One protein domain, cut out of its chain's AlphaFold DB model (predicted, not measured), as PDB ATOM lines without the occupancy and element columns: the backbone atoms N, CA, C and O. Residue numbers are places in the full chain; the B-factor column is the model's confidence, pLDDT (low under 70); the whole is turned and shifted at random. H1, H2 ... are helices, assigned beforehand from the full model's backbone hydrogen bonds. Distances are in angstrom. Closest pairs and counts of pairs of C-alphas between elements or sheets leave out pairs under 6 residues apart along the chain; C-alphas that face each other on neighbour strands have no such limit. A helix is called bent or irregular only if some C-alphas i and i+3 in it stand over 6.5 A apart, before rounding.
ATOM      1  N   ASP A  28      48.747  25.333  90.754       95.56
ATOM      2  CA  ASP A  28      49.521  25.941  91.841       95.56
ATOM      3  C   ASP A  28      50.527  24.987  92.506       95.56
ATOM      4  O   ASP A  28      51.539  25.440  93.034       95.56
ATOM      5  N   GLU A  29      50.276  23.672  92.528       96.00
ATOM      6  CA  GLU A  29      51.254  22.707  93.045       96.00
ATOM      7  C   GLU A  29      52.477  22.604  92.131       96.00
ATOM      8  O   GLU A  29      53.601  22.500  92.622       96.00
ATOM      9  N   TYR A  30      52.275  22.680  90.815       97.50
ATOM     10  CA  TYR A  30      53.352  22.641  89.828       97.50
ATOM     11  C   TYR A  30      54.159  23.944  89.815       97.50
ATOM     12  O   TYR A  30      55.390  23.903  89.764       97.50
ATOM     13  N   ASP A  31      53.505  25.095  89.979       95.81
ATOM     14  CA  ASP A  31      54.174  26.404  90.031       95.81
ATOM     15  C   ASP A  31      55.178  26.523  91.186       95.81
ATOM     16  O   ASP A  31      56.182  27.236  91.098       95.81
ATOM     17  N   LYS A  32      54.941  25.811  92.294       96.88
ATOM     18  CA  LYS A  32      55.860  25.808  93.440       96.88
ATOM     19  C   LYS A  32      57.171  25.081  93.135       96.88
ATOM     20  O   LYS A  32      58.175  25.408  93.763       96.88
ATOM     21  N   LEU A  33      57.179  24.103  92.224       97.56
ATOM     22  CA  LEU A  33      58.322  23.200  92.025       97.56
ATOM     23  C   LEU A  33      59.560  23.944  91.518       97.56
ATOM     24  O   LEU A  33      60.662  23.715  92.010       97.56
ATOM     25  N   ARG A  34      59.360  24.903  90.609       96.81
ATOM     26  CA  ARG A  34      60.437  25.700  89.996       96.81
ATOM     27  C   ARG A  34      61.220  26.549  90.998       96.81
ATOM     28  O   ARG A  34      62.340  26.958  90.725       96.81
ATOM     29  N   ARG A  35      60.654  26.819  92.181       96.25
ATOM     30  CA  ARG A  35      61.263  27.697  93.200       96.25
ATOM     31  C   ARG A  35      62.524  27.112  93.843       96.25
ATOM     32  O   ARG A  35      63.220  27.840  94.549       96.25
ATOM     33  N   TYR A  36      62.782  25.823  93.628       96.00
ATOM     34  CA  TYR A  36      63.914  25.078  94.188       96.00
ATOM     35  C   TYR A  36      64.968  24.712  93.138       96.00
ATOM     36  O   TYR A  36      65.959  24.055  93.466       96.00
ATOM     37  N   ASP A  37      64.752  25.119  91.887       94.31
ATOM     38  CA  ASP A  37      65.726  24.926  90.824       94.31
ATOM     39  C   ASP A  37      66.926  25.862  91.002       94.31
ATOM     40  O   ASP A  37      66.898  26.823  91.773       94.31
ATOM     41  N   GLY A  38      68.001  25.551  90.280       94.12
ATOM     42  CA  GLY A  38      69.226  26.337  90.303       94.12
ATOM     43  C   GLY A  38      70.102  26.101  91.543       94.12
ATOM     44  O   GLY A  38      69.841  25.208  92.369       94.12
ATOM     45  N   PRO A  39      71.208  26.854  91.651       95.00
ATOM     46  CA  PRO A  39      72.068  26.863  92.825       95.00
ATOM     47  C   PRO A  39      71.359  27.492  94.032       95.00
ATOM     48  O   PRO A  39      70.427  28.279  93.901       95.00
ATOM     49  N   THR A  40      71.854  27.198  95.236       93.81
ATOM     50  CA  THR A  40      71.256  27.626  96.515       93.81
ATOM     51  C   THR A  40      70.905  29.120  96.595       93.81
ATOM     52  O   THR A  40      69.912  29.467  97.223       93.81
ATOM     53  N   HIS A  41      71.694  30.010  95.983       92.88
ATOM     54  CA  HIS A  41      71.471  31.462  96.043       92.88
ATOM     55  C   HIS A  41      70.356  31.968  95.110       92.88
ATOM     56  O   HIS A  41      69.914  33.103  95.265       92.88
ATOM     57  N   GLU A  42      69.903  31.143  94.164       96.12
ATOM     58  CA  GLU A  42      68.790  31.443  93.252       96.12
ATOM     59  C   GLU A  42      67.462  30.831  93.732       96.12
ATOM     60  O   GLU A  42      66.390  31.229  93.274       96.12
ATOM     61  N   GLN A  43      67.509  29.893  94.688       95.31
ATOM     62  CA  GLN A  43      66.310  29.267  95.247       95.31
ATOM     63  C   GLN A  43      65.480  30.292  96.027       95.31
ATOM     64  O   GLN A  43      65.955  30.947  96.954       95.31
ATOM     65  N   SER A  44      64.202  30.404  95.669       92.62
ATOM     66  CA  SER A  44      63.310  31.477  96.132       92.62
ATOM     67  C   SER A  44      62.351  31.055  97.251       92.62
ATOM     68  O   SER A  44      61.506  31.840  97.677       92.62
ATOM     69  N   SER A  45      62.466  29.819  97.750       92.19
ATOM     70  CA  SER A  45      61.619  29.287  98.821       92.19
ATOM     71  C   SER A  45      62.441  28.627  99.924       92.19
ATOM     72  O   SER A  45      63.344  27.837  99.661       92.19
ATOM     73  N   LEU A  46      62.064  28.910 101.173       93.56
ATOM     74  CA  LEU A  46      62.580  28.235 102.371       93.56
ATOM     75  C   LEU A  46      61.618  27.171 102.913       93.56
ATOM     76  O   LEU A  46      61.955  26.457 103.854       93.56
ATOM     77  N   ASN A  47      60.415  27.073 102.345       95.44
ATOM     78  CA  ASN A  47      59.435  26.083 102.771       95.44
ATOM     79  C   ASN A  47      59.838  24.692 102.280       95.44
ATOM     80  O   ASN A  47      60.412  24.541 101.208       95.44
ATOM     81  N   VAL A  48      59.499  23.667 103.052       97.00
ATOM     82  CA  VAL A  48      59.699  22.272 102.652       97.00
ATOM     83  C   VAL A  48      58.419  21.703 102.056       97.00
ATOM     84  O   VAL A  48      57.312  22.076 102.457       97.00
ATOM     85  N   PHE A  49      58.555  20.759 101.127       97.50
ATOM     86  CA  PHE A  49      57.400  20.006 100.655       97.50
ATOM     87  C   PHE A  49      57.109  18.828 101.574       97.50
ATOM     88  O   PHE A  49      57.892  17.885 101.669       97.50
ATOM     89  N   HIS A  50      55.923  18.839 102.172       97.12
ATOM     90  CA  HIS A  50      55.362  17.663 102.818       97.12
ATOM     91  C   HIS A  50      54.698  16.754 101.781       97.12
ATOM     92  O   HIS A  50      54.201  17.198 100.743       97.12
ATOM     93  N   CYS A  51      54.690  15.451 102.046       96.19
ATOM     94  CA  CYS A  51      54.026  14.486 101.187       96.19
ATOM     95  C   CYS A  51      52.501  14.618 101.312       96.19
ATOM     96  O   CYS A  51      51.943  14.377 102.380       96.19
ATOM     97  N   HIS A  52      51.812  14.872 100.196       91.69
ATOM     98  CA  HIS A  52      50.343  14.906 100.130       91.69
ATOM     99  C   HIS A  52      49.654  13.608 100.586       91.69
ATOM    100  O   HIS A  52      48.479  13.632 100.942       91.69
ATOM    101  N   GLN A  53      50.359  12.473 100.531       90.19
ATOM    102  CA  GLN A  53      49.864  11.164 100.976       90.19
ATOM    103  C   GLN A  53      50.571  10.653 102.250       90.19
ATOM    104  O   GLN A  53      50.422   9.485 102.608       90.19
ATOM    105  N   GLY A  54      51.407  11.480 102.883       89.94
ATOM    106  CA  GLY A  54      52.124  11.145 104.115       89.94
ATOM    107  C   GLY A  54      51.402  11.657 105.358       89.94
ATOM    108  O   GLY A  54      50.452  12.431 105.266       89.94
ATOM    109  N   ALA A  55      51.888  11.255 106.529       90.44
ATOM    110  CA  ALA A  55      51.348  11.687 107.822       90.44
ATOM    111  C   ALA A  55      52.139  12.875 108.406       90.44
ATOM    112  O   ALA A  55      52.394  12.928 109.604       90.44
ATOM    113  N   GLY A  56      52.583  13.797 107.544       93.56
ATOM    114  CA  GLY A  56      53.562  14.839 107.892       93.56
ATOM    115  C   GLY A  56      55.002  14.502 107.492       93.56
ATOM    116  O   GLY A  56      55.917  15.237 107.835       93.56
ATOM    117  N   ASP A  57      55.208  13.418 106.740       97.50
ATOM    118  CA  ASP A  57      56.509  13.085 106.156       97.50
ATOM    119  C   ASP A  57      56.940  14.133 105.107       97.50
ATOM    120  O   ASP A  57      56.106  14.632 104.341       97.50
ATOM    121  N   ILE A  58      58.246  14.380 104.975       98.38
ATOM    122  CA  ILE A  58      58.807  15.169 103.870       98.38
ATOM    123  C   ILE A  58      58.668  14.398 102.547       98.38
ATOM    124  O   ILE A  58      58.813  13.174 102.481       98.38
ATOM    125  N   CYS A  59      58.359  15.110 101.464       98.50
ATOM    126  CA  CYS A  59      58.171  14.540 100.135       98.50
ATOM    127  C   CYS A  59      59.477  13.946  99.583       98.50
ATOM    128  O   CYS A  59      60.376  14.672  99.165       98.50
ATOM    129  N   SER A  60      59.545  12.617  99.483       98.31
ATOM    130  CA  SER A  60      60.714  11.907  98.946       98.31
ATOM    131  C   SER A  60      61.045  12.223  97.497       98.31
ATOM    132  O   SER A  60      62.200  12.139  97.114       98.31
ATOM    133  N   GLY A  61      60.042  12.506  96.657       98.44
ATOM    134  CA  GLY A  61      60.315  12.819  95.252       98.44
ATOM    135  C   GLY A  61      60.958  14.192  95.106       98.44
ATOM    136  O   GLY A  61      61.842  14.366  94.285       98.44
ATOM    137  N   TRP A  62      60.570  15.141  95.958       98.44
ATOM    138  CA  TRP A  62      61.253  16.425  96.036       98.44
ATOM    139  C   TRP A  62      62.642  16.294  96.664       98.44
ATOM    140  O   TRP A  62      63.572  16.905  96.163       98.44
ATOM    141  N   LEU A  63      62.824  15.487  97.710       98.25
ATOM    142  CA  LEU A  63      64.165  15.274  98.262       98.25
ATOM    143  C   LEU A  63      65.087  14.581  97.253       98.25
ATOM    144  O   LEU A  63      66.183  15.052  97.011       98.25
ATOM    145  N   GLY A  64      64.629  13.490  96.640       97.94
ATOM    146  CA  GLY A  64      65.480  12.600  95.851       97.94
ATOM    147  C   GLY A  64      65.749  13.026  94.408       97.94
ATOM    148  O   GLY A  64      66.472  12.314  93.722       97.94
ATOM    149  N   HIS A  65      65.166  14.121  93.905       98.00
ATOM    150  CA  HIS A  65      65.411  14.548  92.517       98.00
ATOM    151  C   HIS A  65      66.826  15.111  92.295       98.00
ATOM    152  O   HIS A  65      67.269  15.236  91.156       98.00
ATOM    153  N   ARG A  66      67.519  15.456  93.385       96.06
ATOM    154  CA  ARG A  66      68.900  15.946  93.430       96.06
ATOM    155  C   ARG A  66      69.516  15.614  94.791       96.06
ATOM    156  O   ARG A  66      68.842  15.018  95.623       96.06
ATOM    157  N   ASP A  67      70.763  16.019  95.027       97.06
ATOM    158  CA  ASP A  67      71.346  15.976  96.372       97.06
ATOM    159  C   ASP A  67      70.494  16.837  97.332       97.06
ATOM    160  O   ASP A  67      70.381  18.051  97.117       97.06
ATOM    161  N   PRO A  68      69.869  16.261  98.378       97.62
ATOM    162  CA  PRO A  68      69.048  17.033  99.302       97.62
ATOM    163  C   PRO A  68      69.809  18.158 100.019       97.62
ATOM    164  O   PRO A  68      69.188  19.145 100.424       97.62
ATOM    165  N   ALA A  69      71.134  18.055 100.165       95.69
ATOM    166  CA  ALA A  69      71.960  19.101 100.762       95.69
ATOM    167  C   ALA A  69      72.056  20.366  99.885       95.69
ATOM    168  O   ALA A  69      72.298  21.456 100.413       95.69
ATOM    169  N   ASP A  70      71.792  20.269  98.577       96.62
ATOM    170  CA  ASP A  70      71.724  21.428  97.678       96.62
ATOM    171  C   ASP A  70      70.464  22.284  97.893       96.62
ATOM    172  O   ASP A  70      70.394  23.435  97.443       96.62
ATOM    173  N   LEU A  71      69.446  21.736  98.561       97.75
ATOM    174  CA  LEU A  71      68.183  22.418  98.820       97.75
ATOM    175  C   LEU A  71      68.320  23.326 100.046       97.75
ATOM    176  O   LEU A  71      68.456  22.866 101.185       97.75
ATOM    177  N   LEU A  72      68.209  24.642  99.834       97.50
ATOM    178  CA  LEU A  72      68.293  25.635 100.906       97.50
ATOM    179  C   LEU A  72      67.248  25.370 101.998       97.50
ATOM    180  O   LEU A  72      67.559  25.425 103.189       97.50
ATOM    181  N   ALA A  73      66.026  25.021 101.589       97.94
ATOM    182  CA  ALA A  73      64.929  24.690 102.492       97.94
ATOM    183  C   ALA A  73      65.239  23.489 103.404       97.94
ATOM    184  O   ALA A  73      64.861  23.509 104.574       97.94
ATOM    185  N   VAL A  74      65.962  22.470 102.918       98.19
ATOM    186  CA  VAL A  74      66.368  21.313 103.740       98.19
ATOM    187  C   VAL A  74      67.372  21.756 104.800       98.19
ATOM    188  O   VAL A  74      67.173  21.493 105.984       98.19
ATOM    189  N   ARG A  75      68.404  22.508 104.403       97.81
ATOM    190  CA  ARG A  75      69.434  23.015 105.325       97.81
ATOM    191  C   ARG A  75      68.842  23.900 106.425       97.81
ATOM    192  O   ARG A  75      69.156  23.716 107.600       97.81
ATOM    193  N   VAL A  76      67.969  24.839 106.059       97.88
ATOM    194  CA  VAL A  76      67.285  25.730 107.014       97.88
ATOM    195  C   VAL A  76      66.301  24.950 107.893       97.88
ATOM    196  O   VAL A  76      66.228  25.180 109.103       97.88
ATOM    197  N   GLY A  77      65.576  23.990 107.318       97.81
ATOM    198  CA  GLY A  77      64.670  23.110 108.052       97.81
ATOM    199  C   GLY A  77      65.386  22.277 109.118       97.81
ATOM    200  O   GLY A  77      64.896  22.176 110.241       97.81
ATOM    201  N   ILE A  78      66.570  21.741 108.807       98.00
ATOM    202  CA  ILE A  78      67.399  21.000 109.770       98.00
ATOM    203  C   ILE A  78      67.929  21.943 110.852       98.00
ATOM    204  O   ILE A  78      67.801  21.649 112.039       98.00
ATOM    205  N   ALA A  79      68.469  23.104 110.468       97.38
ATOM    206  CA  ALA A  79      69.017  24.078 111.416       97.38
ATOM    207  C   ALA A  79      67.969  24.600 112.418       97.38
ATOM    208  O   ALA A  79      68.302  24.902 113.561       97.38
ATOM    209  N   SER A  80      66.703  24.686 112.001       97.00
ATOM    210  CA  SER A  80      65.577  25.082 112.859       97.00
ATOM    211  C   SER A  80      64.944  23.919 113.639       97.00
ATOM    212  O   SER A  80      64.062  24.153 114.464       97.00
ATOM    213  N   GLY A  81      65.367  22.674 113.396       97.31
ATOM    214  CA  GLY A  81      64.799  21.471 114.009       97.31
ATOM    215  C   GLY A  81      63.442  21.035 113.438       97.31
ATOM    216  O   GLY A  81      62.840  20.097 113.960       97.31
ATOM    217  N   ALA A  82      62.951  21.686 112.379       97.19
ATOM    218  CA  ALA A  82      61.696  21.335 111.714       97.19
ATOM    219  C   ALA A  82      61.826  20.091 110.814       97.19
ATOM    220  O   ALA A  82      60.849  19.373 110.606       97.19
ATOM    221  N   VAL A  83      63.028  19.825 110.298       98.25
ATOM    222  CA  VAL A  83      63.350  18.688 109.424       98.25
ATOM    223  C   VAL A  83      64.363  17.790 110.114       98.25
ATOM    224  O   VAL A  83      65.320  18.271 110.720       98.25
ATOM    225  N   ASP A  84      64.151  16.481 110.033       98.19
ATOM    226  CA  ASP A  84      65.100  15.508 110.559       98.19
ATOM    227  C   ASP A  84      66.353  15.411 109.658       98.19
ATOM    228  O   ASP A  84      66.218  15.409 108.430       98.19
ATOM    229  N   PRO A  85      67.573  15.286 110.219       97.69
ATOM    230  CA  PRO A  85      68.797  15.149 109.428       97.69
ATOM    231  C   PRO A  85      68.784  13.996 108.415       97.69
ATOM    232  O   PRO A  85      69.450  14.097 107.389       97.69
ATOM    233  N   SER A  86      67.989  12.940 108.631       97.44
ATOM    234  CA  SER A  86      67.819  11.854 107.651       97.44
ATOM    235  C   SER A  86      67.284  12.315 106.290       97.44
ATOM    236  O   SER A  86      67.448  11.604 105.302       97.44
ATOM    237  N   CYS A  87      66.678  13.505 106.198       98.31
ATOM    238  CA  CYS A  87      66.295  14.095 104.918       98.31
ATOM    239  C   CYS A  87      67.496  14.513 104.060       98.31
ATOM    240  O   CYS A  87      67.377  14.454 102.840       98.31
ATOM    241  N   ALA A  88      68.620  14.924 104.664       97.88
ATOM    242  CA  ALA A  88      69.832  15.302 103.928       97.88
ATOM    243  C   ALA A  88      70.496  14.091 103.250       97.88
ATOM    244  O   ALA A  88      71.089  14.221 102.189       97.88
ATOM    245  N   GLU A  89      70.322  12.910 103.842       97.25
ATOM    246  CA  GLU A  89      70.903  11.644 103.383       97.25
ATOM    247  C   GLU A  89      69.940  10.836 102.493       97.25
ATOM    248  O   GLU A  89      70.191   9.672 102.165       97.25
ATOM    249  N   TYR A  90      68.778  11.405 102.154       98.25
ATOM    250  CA  TYR A  90      67.738  10.667 101.450       98.25
ATOM    251  C   TYR A  90      68.152  10.337 100.014       98.25
ATOM    252  O   TYR A  90      68.477  11.219  99.225       98.25
ATOM    253  N   THR A  91      68.026   9.062  99.646       97.75
ATOM    254  CA  THR A  91      68.226   8.575  98.278       97.75
ATOM    255  C   THR A  91      67.082   7.655  97.856       97.75
ATOM    256  O   THR A  91      66.339   7.114  98.683       97.75
ATOM    257  N   THR A  92      66.891   7.494  96.545       98.00
ATOM    258  CA  THR A  92      65.868   6.602  95.995       98.00
ATOM    259  C   THR A  92      66.260   6.078  94.618       98.00
ATOM    260  O   THR A  92      66.814   6.815  93.812       98.00
ATOM    261  N   ASP A  93      65.896   4.826  94.331       97.62
ATOM    262  CA  ASP A  93      66.043   4.219  92.998       97.62
ATOM    263  C   ASP A  93      64.834   4.486  92.085       97.62
ATOM    264  O   ASP A  93      64.773   4.027  90.945       97.62
ATOM    265  N   VAL A  94      63.811   5.184  92.589       98.38
ATOM    266  CA  VAL A  94      62.653   5.562  91.777       98.38
ATOM    267  C   VAL A  94      63.097   6.622  90.767       98.38
ATOM    268  O   VAL A  94      63.595   7.653  91.200       98.38
ATOM    269  N   PRO A  95      62.869   6.446  89.450       98.44
ATOM    270  CA  PRO A  95      63.227   7.466  88.468       98.44
ATOM    271  C   PRO A  95      62.434   8.761  88.675       98.44
ATOM    272  O   PRO A  95      61.193   8.757  88.659       98.44
ATOM    273  N   LEU A  96      63.155   9.867  88.852       98.75
ATOM    274  CA  LEU A  96      62.603  11.204  89.062       98.75
ATOM    275  C   LEU A  96      63.021  12.150  87.930       98.75
ATOM    276  O   LEU A  96      64.049  11.948  87.285       98.75
ATOM    277  N   PHE A  97      62.203  13.161  87.652       98.62
ATOM    278  CA  PHE A  97      62.620  14.297  86.829       98.62
ATOM    279  C   PHE A  97      63.803  15.003  87.490       98.62
ATOM    280  O   PHE A  97      63.892  15.017  88.714       98.62
ATOM    281  N   SER A  98      64.702  15.578  86.695       96.50
ATOM    282  CA  SER A  98      65.971  16.130  87.194       96.50
ATOM    283  C   SER A  98      65.834  17.529  87.800       96.50
ATOM    284  O   SER A  98      66.750  18.019  88.457       96.50
ATOM    285  N   SER A  99      64.682  18.176  87.602       98.06
ATOM    286  CA  SER A  99      64.375  19.509  88.121       98.06
ATOM    287  C   SER A  99      62.893  19.666  88.460       98.06
ATOM    288  O   SER A  99      62.030  18.912  87.994       98.06
ATOM    289  N   GLY A 100      62.585  20.682  89.265       98.12
ATOM    290  CA  GLY A 100      61.224  21.148  89.487       98.12
ATOM    291  C   GLY A 100      60.572  21.657  88.202       98.12
ATOM    292  O   GLY A 100      59.388  21.401  87.996       98.12
ATOM    293  N   ALA A 101      61.331  22.309  87.315       98.38
ATOM    294  CA  ALA A 101      60.879  22.729  85.993       98.38
ATOM    295  C   ALA A 101      60.391  21.558  85.135       98.38
ATOM    296  O   ALA A 101      59.246  21.589  84.698       98.38
ATOM    297  N   GLU A 102      61.193  20.503  84.964       98.62
ATOM    298  CA  GLU A 102      60.787  19.315  84.197       98.62
ATOM    299  C   GLU A 102      59.542  18.643  84.792       98.62
ATOM    300  O   GLU A 102      58.609  18.290  84.067       98.62
ATOM    301  N   ALA A 103      59.501  18.503  86.121       98.62
ATOM    302  CA  ALA A 103      58.350  17.943  86.823       98.62
ATOM    303  C   ALA A 103      57.084  18.796  86.627       98.62
ATOM    304  O   ALA A 103      55.991  18.255  86.433       98.62
ATOM    305  N   ALA A 104      57.222  20.124  86.656       98.56
ATOM    306  CA  ALA A 104      56.130  21.055  86.417       98.56
ATOM    307  C   ALA A 104      55.662  21.008  84.958       98.56
ATOM    308  O   ALA A 104      54.468  20.854  84.725       98.56
ATOM    309  N   ASP A 105      56.581  21.070  83.990       98.56
ATOM    310  CA  ASP A 105      56.286  21.032  82.552       98.56
ATOM    311  C   ASP A 105      55.550  19.746  82.159       98.56
ATOM    312  O   ASP A 105      54.533  19.785  81.461       98.56
ATOM    313  N   HIS A 106      56.003  18.597  82.669       98.50
ATOM    314  CA  HIS A 106      55.279  17.338  82.499       98.50
ATOM    315  C   HIS A 106      53.906  17.385  83.171       98.50
ATOM    316  O   HIS A 106      52.905  16.997  82.570       98.50
ATOM    317  N   GLY A 107      53.855  17.863  84.414       98.00
ATOM    318  CA  GLY A 107      52.645  17.921  85.221       98.00
ATOM    319  C   GLY A 107      51.522  18.746  84.598       98.00
ATOM    320  O   GLY A 107      50.375  18.301  84.603       98.00
ATOM    321  N   ILE A 108      51.838  19.907  84.022       98.06
ATOM    322  CA  ILE A 108      50.830  20.832  83.490       98.06
ATOM    323  C   ILE A 108      50.292  20.447  82.107       98.06
ATOM    324  O   ILE A 108      49.219  20.916  81.730       98.06
ATOM    325  N   ARG A 109      51.009  19.589  81.365       97.81
ATOM    326  CA  ARG A 109      50.750  19.288  79.946       97.81
ATOM    327  C   ARG A 109      49.289  18.949  79.643       97.81
ATOM    328  O   ARG A 109      48.716  19.503  78.713       97.81
ATOM    329  N   ASP A 110      48.694  18.071  80.448       96.56
ATOM    330  CA  ASP A 110      47.357  17.518  80.201       96.56
ATOM    331  C   ASP A 110      46.329  17.979  81.252       96.56
ATOM    332  O   ASP A 110      45.310  17.332  81.457       96.56
ATOM    333  N   LEU A 111      46.566  19.111  81.931       94.50
ATOM    334  CA  LEU A 111      45.672  19.620  82.985       94.50
ATOM    335  C   LEU A 111      44.231  19.859  82.521       94.50
ATOM    336  O   LEU A 111      43.294  19.620  83.275       94.50
ATOM    337  N   GLN A 112      44.058  20.358  81.296       94.62
ATOM    338  CA  GLN A 112      42.732  20.670  80.748       94.62
ATOM    339  C   GLN A 112      41.987  19.424  80.263       94.62
ATOM    340  O   GLN A 112      40.762  19.434  80.171       94.62
ATOM    341  N   ASN A 113      42.718  18.360  79.932       95.38
ATOM    342  CA  ASN A 113      42.153  17.119  79.421       95.38
ATOM    343  C   ASN A 113      42.989  15.927  79.918       95.38
ATOM    344  O   ASN A 113      43.764  15.361  79.141       95.38
ATOM    345  N   PRO A 114      42.890  15.589  81.219       95.25
ATOM    346  CA  PRO A 114      43.689  14.529  81.810       95.25
ATOM    347  C   PRO A 114      43.314  13.178  81.205       95.25
ATOM    348  O   PRO A 114      42.140  12.874  80.991       95.25
ATOM    349  N   ASP A 115      44.318  12.338  80.966       96.06
ATOM    350  CA  ASP A 115      44.088  11.003  80.428       96.06
ATOM    351  C   ASP A 115      43.386  10.074  81.442       96.06
ATOM    352  O   ASP A 115      43.116  10.414  82.605       96.06
ATOM    353  N   GLU A 116      43.073   8.853  81.004       97.62
ATOM    354  CA  GLU A 116      42.409   7.868  81.860       97.62
ATOM    355  C   GLU A 116      43.260   7.512  83.092       97.62
ATOM    356  O   GLU A 116      42.733   7.359  84.197       97.62
ATOM    357  N   ARG A 117      44.590   7.429  82.948       97.25
ATOM    358  CA  ARG A 117      45.493   7.089  84.056       97.25
ATOM    359  C   ARG A 117      45.536   8.198  85.103       97.25
ATOM    360  O   ARG A 117      45.549   7.899  86.302       97.25
ATOM    361  N   ALA A 118      45.555   9.456  84.677       97.56
ATOM    362  CA  ALA A 118      45.470  10.631  85.526       97.56
ATOM    363  C   ALA A 118      44.130  10.648  86.267       97.56
ATOM    364  O   ALA A 118      44.118  10.676  87.498       97.56
ATOM    365  N   SER A 119      43.020  10.477  85.545       97.25
ATOM    366  CA  SER A 119      41.664  10.423  86.109       97.25
ATOM    367  C   SER A 119      41.511   9.325  87.170       97.25
ATOM    368  O   SER A 119      41.036   9.572  88.281       97.25
ATOM    369  N   GLN A 120      41.995   8.112  86.884       97.56
ATOM    370  CA  GLN A 120      42.002   7.008  87.848       97.56
ATOM    371  C   GLN A 120      42.891   7.301  89.067       97.56
ATOM    372  O   GLN A 120      42.569   6.900  90.189       97.56
ATOM    373  N   THR A 121      44.018   7.988  88.873       97.12
ATOM    374  CA  THR A 121      44.925   8.359  89.966       97.12
ATOM    375  C   THR A 121      44.301   9.423  90.867       97.12
ATOM    376  O   THR A 121      44.327   9.265  92.088       97.12
ATOM    377  N   ILE A 122      43.667  10.447  90.288       96.06
ATOM    378  CA  ILE A 122      42.902  11.468  91.016       96.06
ATOM    379  C   ILE A 122      41.803  10.800  91.846       96.06
ATOM    380  O   ILE A 122      41.727  11.027  93.054       96.06
ATOM    381  N   ALA A 123      41.015   9.901  91.246       96.12
ATOM    382  CA  ALA A 123      39.956   9.182  91.954       96.12
ATOM    383  C   ALA A 123      40.489   8.396  93.169       96.12
ATOM    384  O   ALA A 123      39.896   8.438  94.252       96.12
ATOM    385  N   LYS A 124      41.644   7.728  93.031       95.25
ATOM    386  CA  LYS A 124      42.308   7.024  94.144       95.25
ATOM    387  C   LYS A 124      42.741   7.981  95.256       95.25
ATOM    388  O   LYS A 124      42.526   7.672  96.428       95.25
ATOM    389  N   ILE A 125      43.316   9.135  94.912       94.75
ATOM    390  CA  ILE A 125      43.737  10.153  95.888       94.75
ATOM    391  C   ILE A 125      42.526  10.706  96.640       94.75
ATOM    392  O   ILE A 125      42.542  10.745  97.871       94.75
ATOM    393  N   VAL A 126      41.468  11.091  95.921       94.62
ATOM    394  CA  VAL A 126      40.223  11.602  96.514       94.62
ATOM    395  C   VAL A 126      39.643  10.578  97.487       94.62
ATOM    396  O   VAL A 126      39.338  10.918  98.632       94.62
ATOM    397  N   ARG A 127      39.572   9.304  97.082       94.25
ATOM    398  CA  ARG A 127      39.073   8.226  97.942       94.25
ATOM    399  C   ARG A 127      39.930   8.033  99.193       94.25
ATOM    400  O   ARG A 127      39.383   7.903 100.286       94.25
ATOM    401  N   ALA A 128      41.255   8.026  99.053       91.56
ATOM    402  CA  ALA A 128      42.171   7.883 100.183       91.56
ATOM    403  C   ALA A 128      42.019   9.038 101.187       91.56
ATOM    404  O   ALA A 128      41.960   8.811 102.392       91.56
ATOM    405  N   ARG A 129      41.879  10.270 100.687       90.88
ATOM    406  CA  ARG A 129      41.685  11.482 101.494       90.88
ATOM    407  C   ARG A 129      40.358  11.497 102.249       90.88
ATOM    408  O   ARG A 129      40.331  11.880 103.415       90.88
ATOM    409  N   GLN A 130      39.283  11.012 101.629       92.50
ATOM    410  CA  GLN A 130      38.004  10.797 102.314       92.50
ATOM    411  C   GLN A 130      38.138   9.801 103.472       92.50
ATOM    412  O   GLN A 130      37.665  10.075 104.570       92.50
ATOM    413  N   ILE A 131      38.805   8.661 103.246       91.44
ATOM    414  CA  ILE A 131      39.022   7.638 104.285       91.44
ATOM    415  C   ILE A 131      39.882   8.194 105.430       91.44
ATOM    416  O   ILE A 131      39.612   7.908 106.591       91.44
ATOM    417  N   ALA A 132      40.883   9.014 105.109       87.81
ATOM    418  CA  ALA A 132      41.761   9.652 106.086       87.81
ATOM    419  C   ALA A 132      41.124  10.850 106.824       87.81
ATOM    420  O   ALA A 132      41.799  11.484 107.631       87.81
ATOM    421  N   GLY A 133      39.858  11.191 106.549       89.00
ATOM    422  CA  GLY A 133      39.163  12.302 107.209       89.00
ATOM    423  C   GLY A 133      39.609  13.699 106.759       89.00
ATOM    424  O   GLY A 133      39.345  14.670 107.457       89.00
TER     425      GLY A 133
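Overview. This is residues 28 to 133 of the 138 residues of an uncharacterized protein of Microbacterium sp. oral taxon 186 str. F0373 (UniProt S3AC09). What does the model look like at first sight? Short helices are set among long loops: H1 and H2 pack on H5 along one side, H3 lies near the middle, and H4 and H6, the longest helix, lie towards opposite ends of the longest axis. After H5 the chain turns a corner through residues 109 to 115 into H6. What is it made of, and how large is it? The printed part has 106 residues with six named helices in the order H1 to H6 and no named strand; its class is all helix, although under half of the residues, 46, are in named elements. It is compact, with a radius of gyration of the C-alphas of 14.9 A and spans of 41 by 30 by 26 A.

Along the chain. Where do the first helices lie? H1 is residues 28 to 31, beginning at C-alpha 28 at (49.521, 25.941, 91.841), and H2 is residues 33 to 36. H2 is neither bent nor irregular, but only just: C-alphas 33 and 36 are 6.3 A apart. What follows them? H3 is residues 60 to 64, 5.7 A long, and H4 is residues 72 to 79, 10.6 A long, ending at C-alpha 79 at (69.017, 24.078, 111.416). Where do the longer helices run? H5 is residues 100 to 108, 12.0 A long. H6 is residues 116 to 131, 22.7 A long, ending at C-alpha 131 at (39.022, 7.638, 104.285).

Arrangement. Which helices touch? H1 touches H5, with the closest C-alphas, those of Tyr 30 and Ala 104, 4.7 A apart. H2 touches H5 too, with the closest C-alphas, those of Leu 33 and Gly 100, 4.4 A apart. H1 and H2 meet only through their link. How do the others stand? H3 is only just apart from H5, at 8.1 A, and from H2 and H4, at 8.4 A each. H2 and H4 are only just apart, at 8.0 A, and H6 touches no helix. What do the backbones show? In H3, H4, H5 and H6 every O i to N i+4 pair is within hydrogen-bond range. H1 and H2 are too short for such a pair; of O i to N i+3 pairs H1 has 0 of 1 within range and H2 has 1 of 1.

Size, cuts and confidence. How far does it reach? The two C-alphas farthest apart, those of Ala 79 and Glu 116, are 42.9 A apart. Which links are long? Those from H2 to H3, with 23 residues, and from H4 to H5, with 20. Is any part cut or uncertain? The printed part has no cut, its mean pLDDT is 96.3, and no printed residue is under 70.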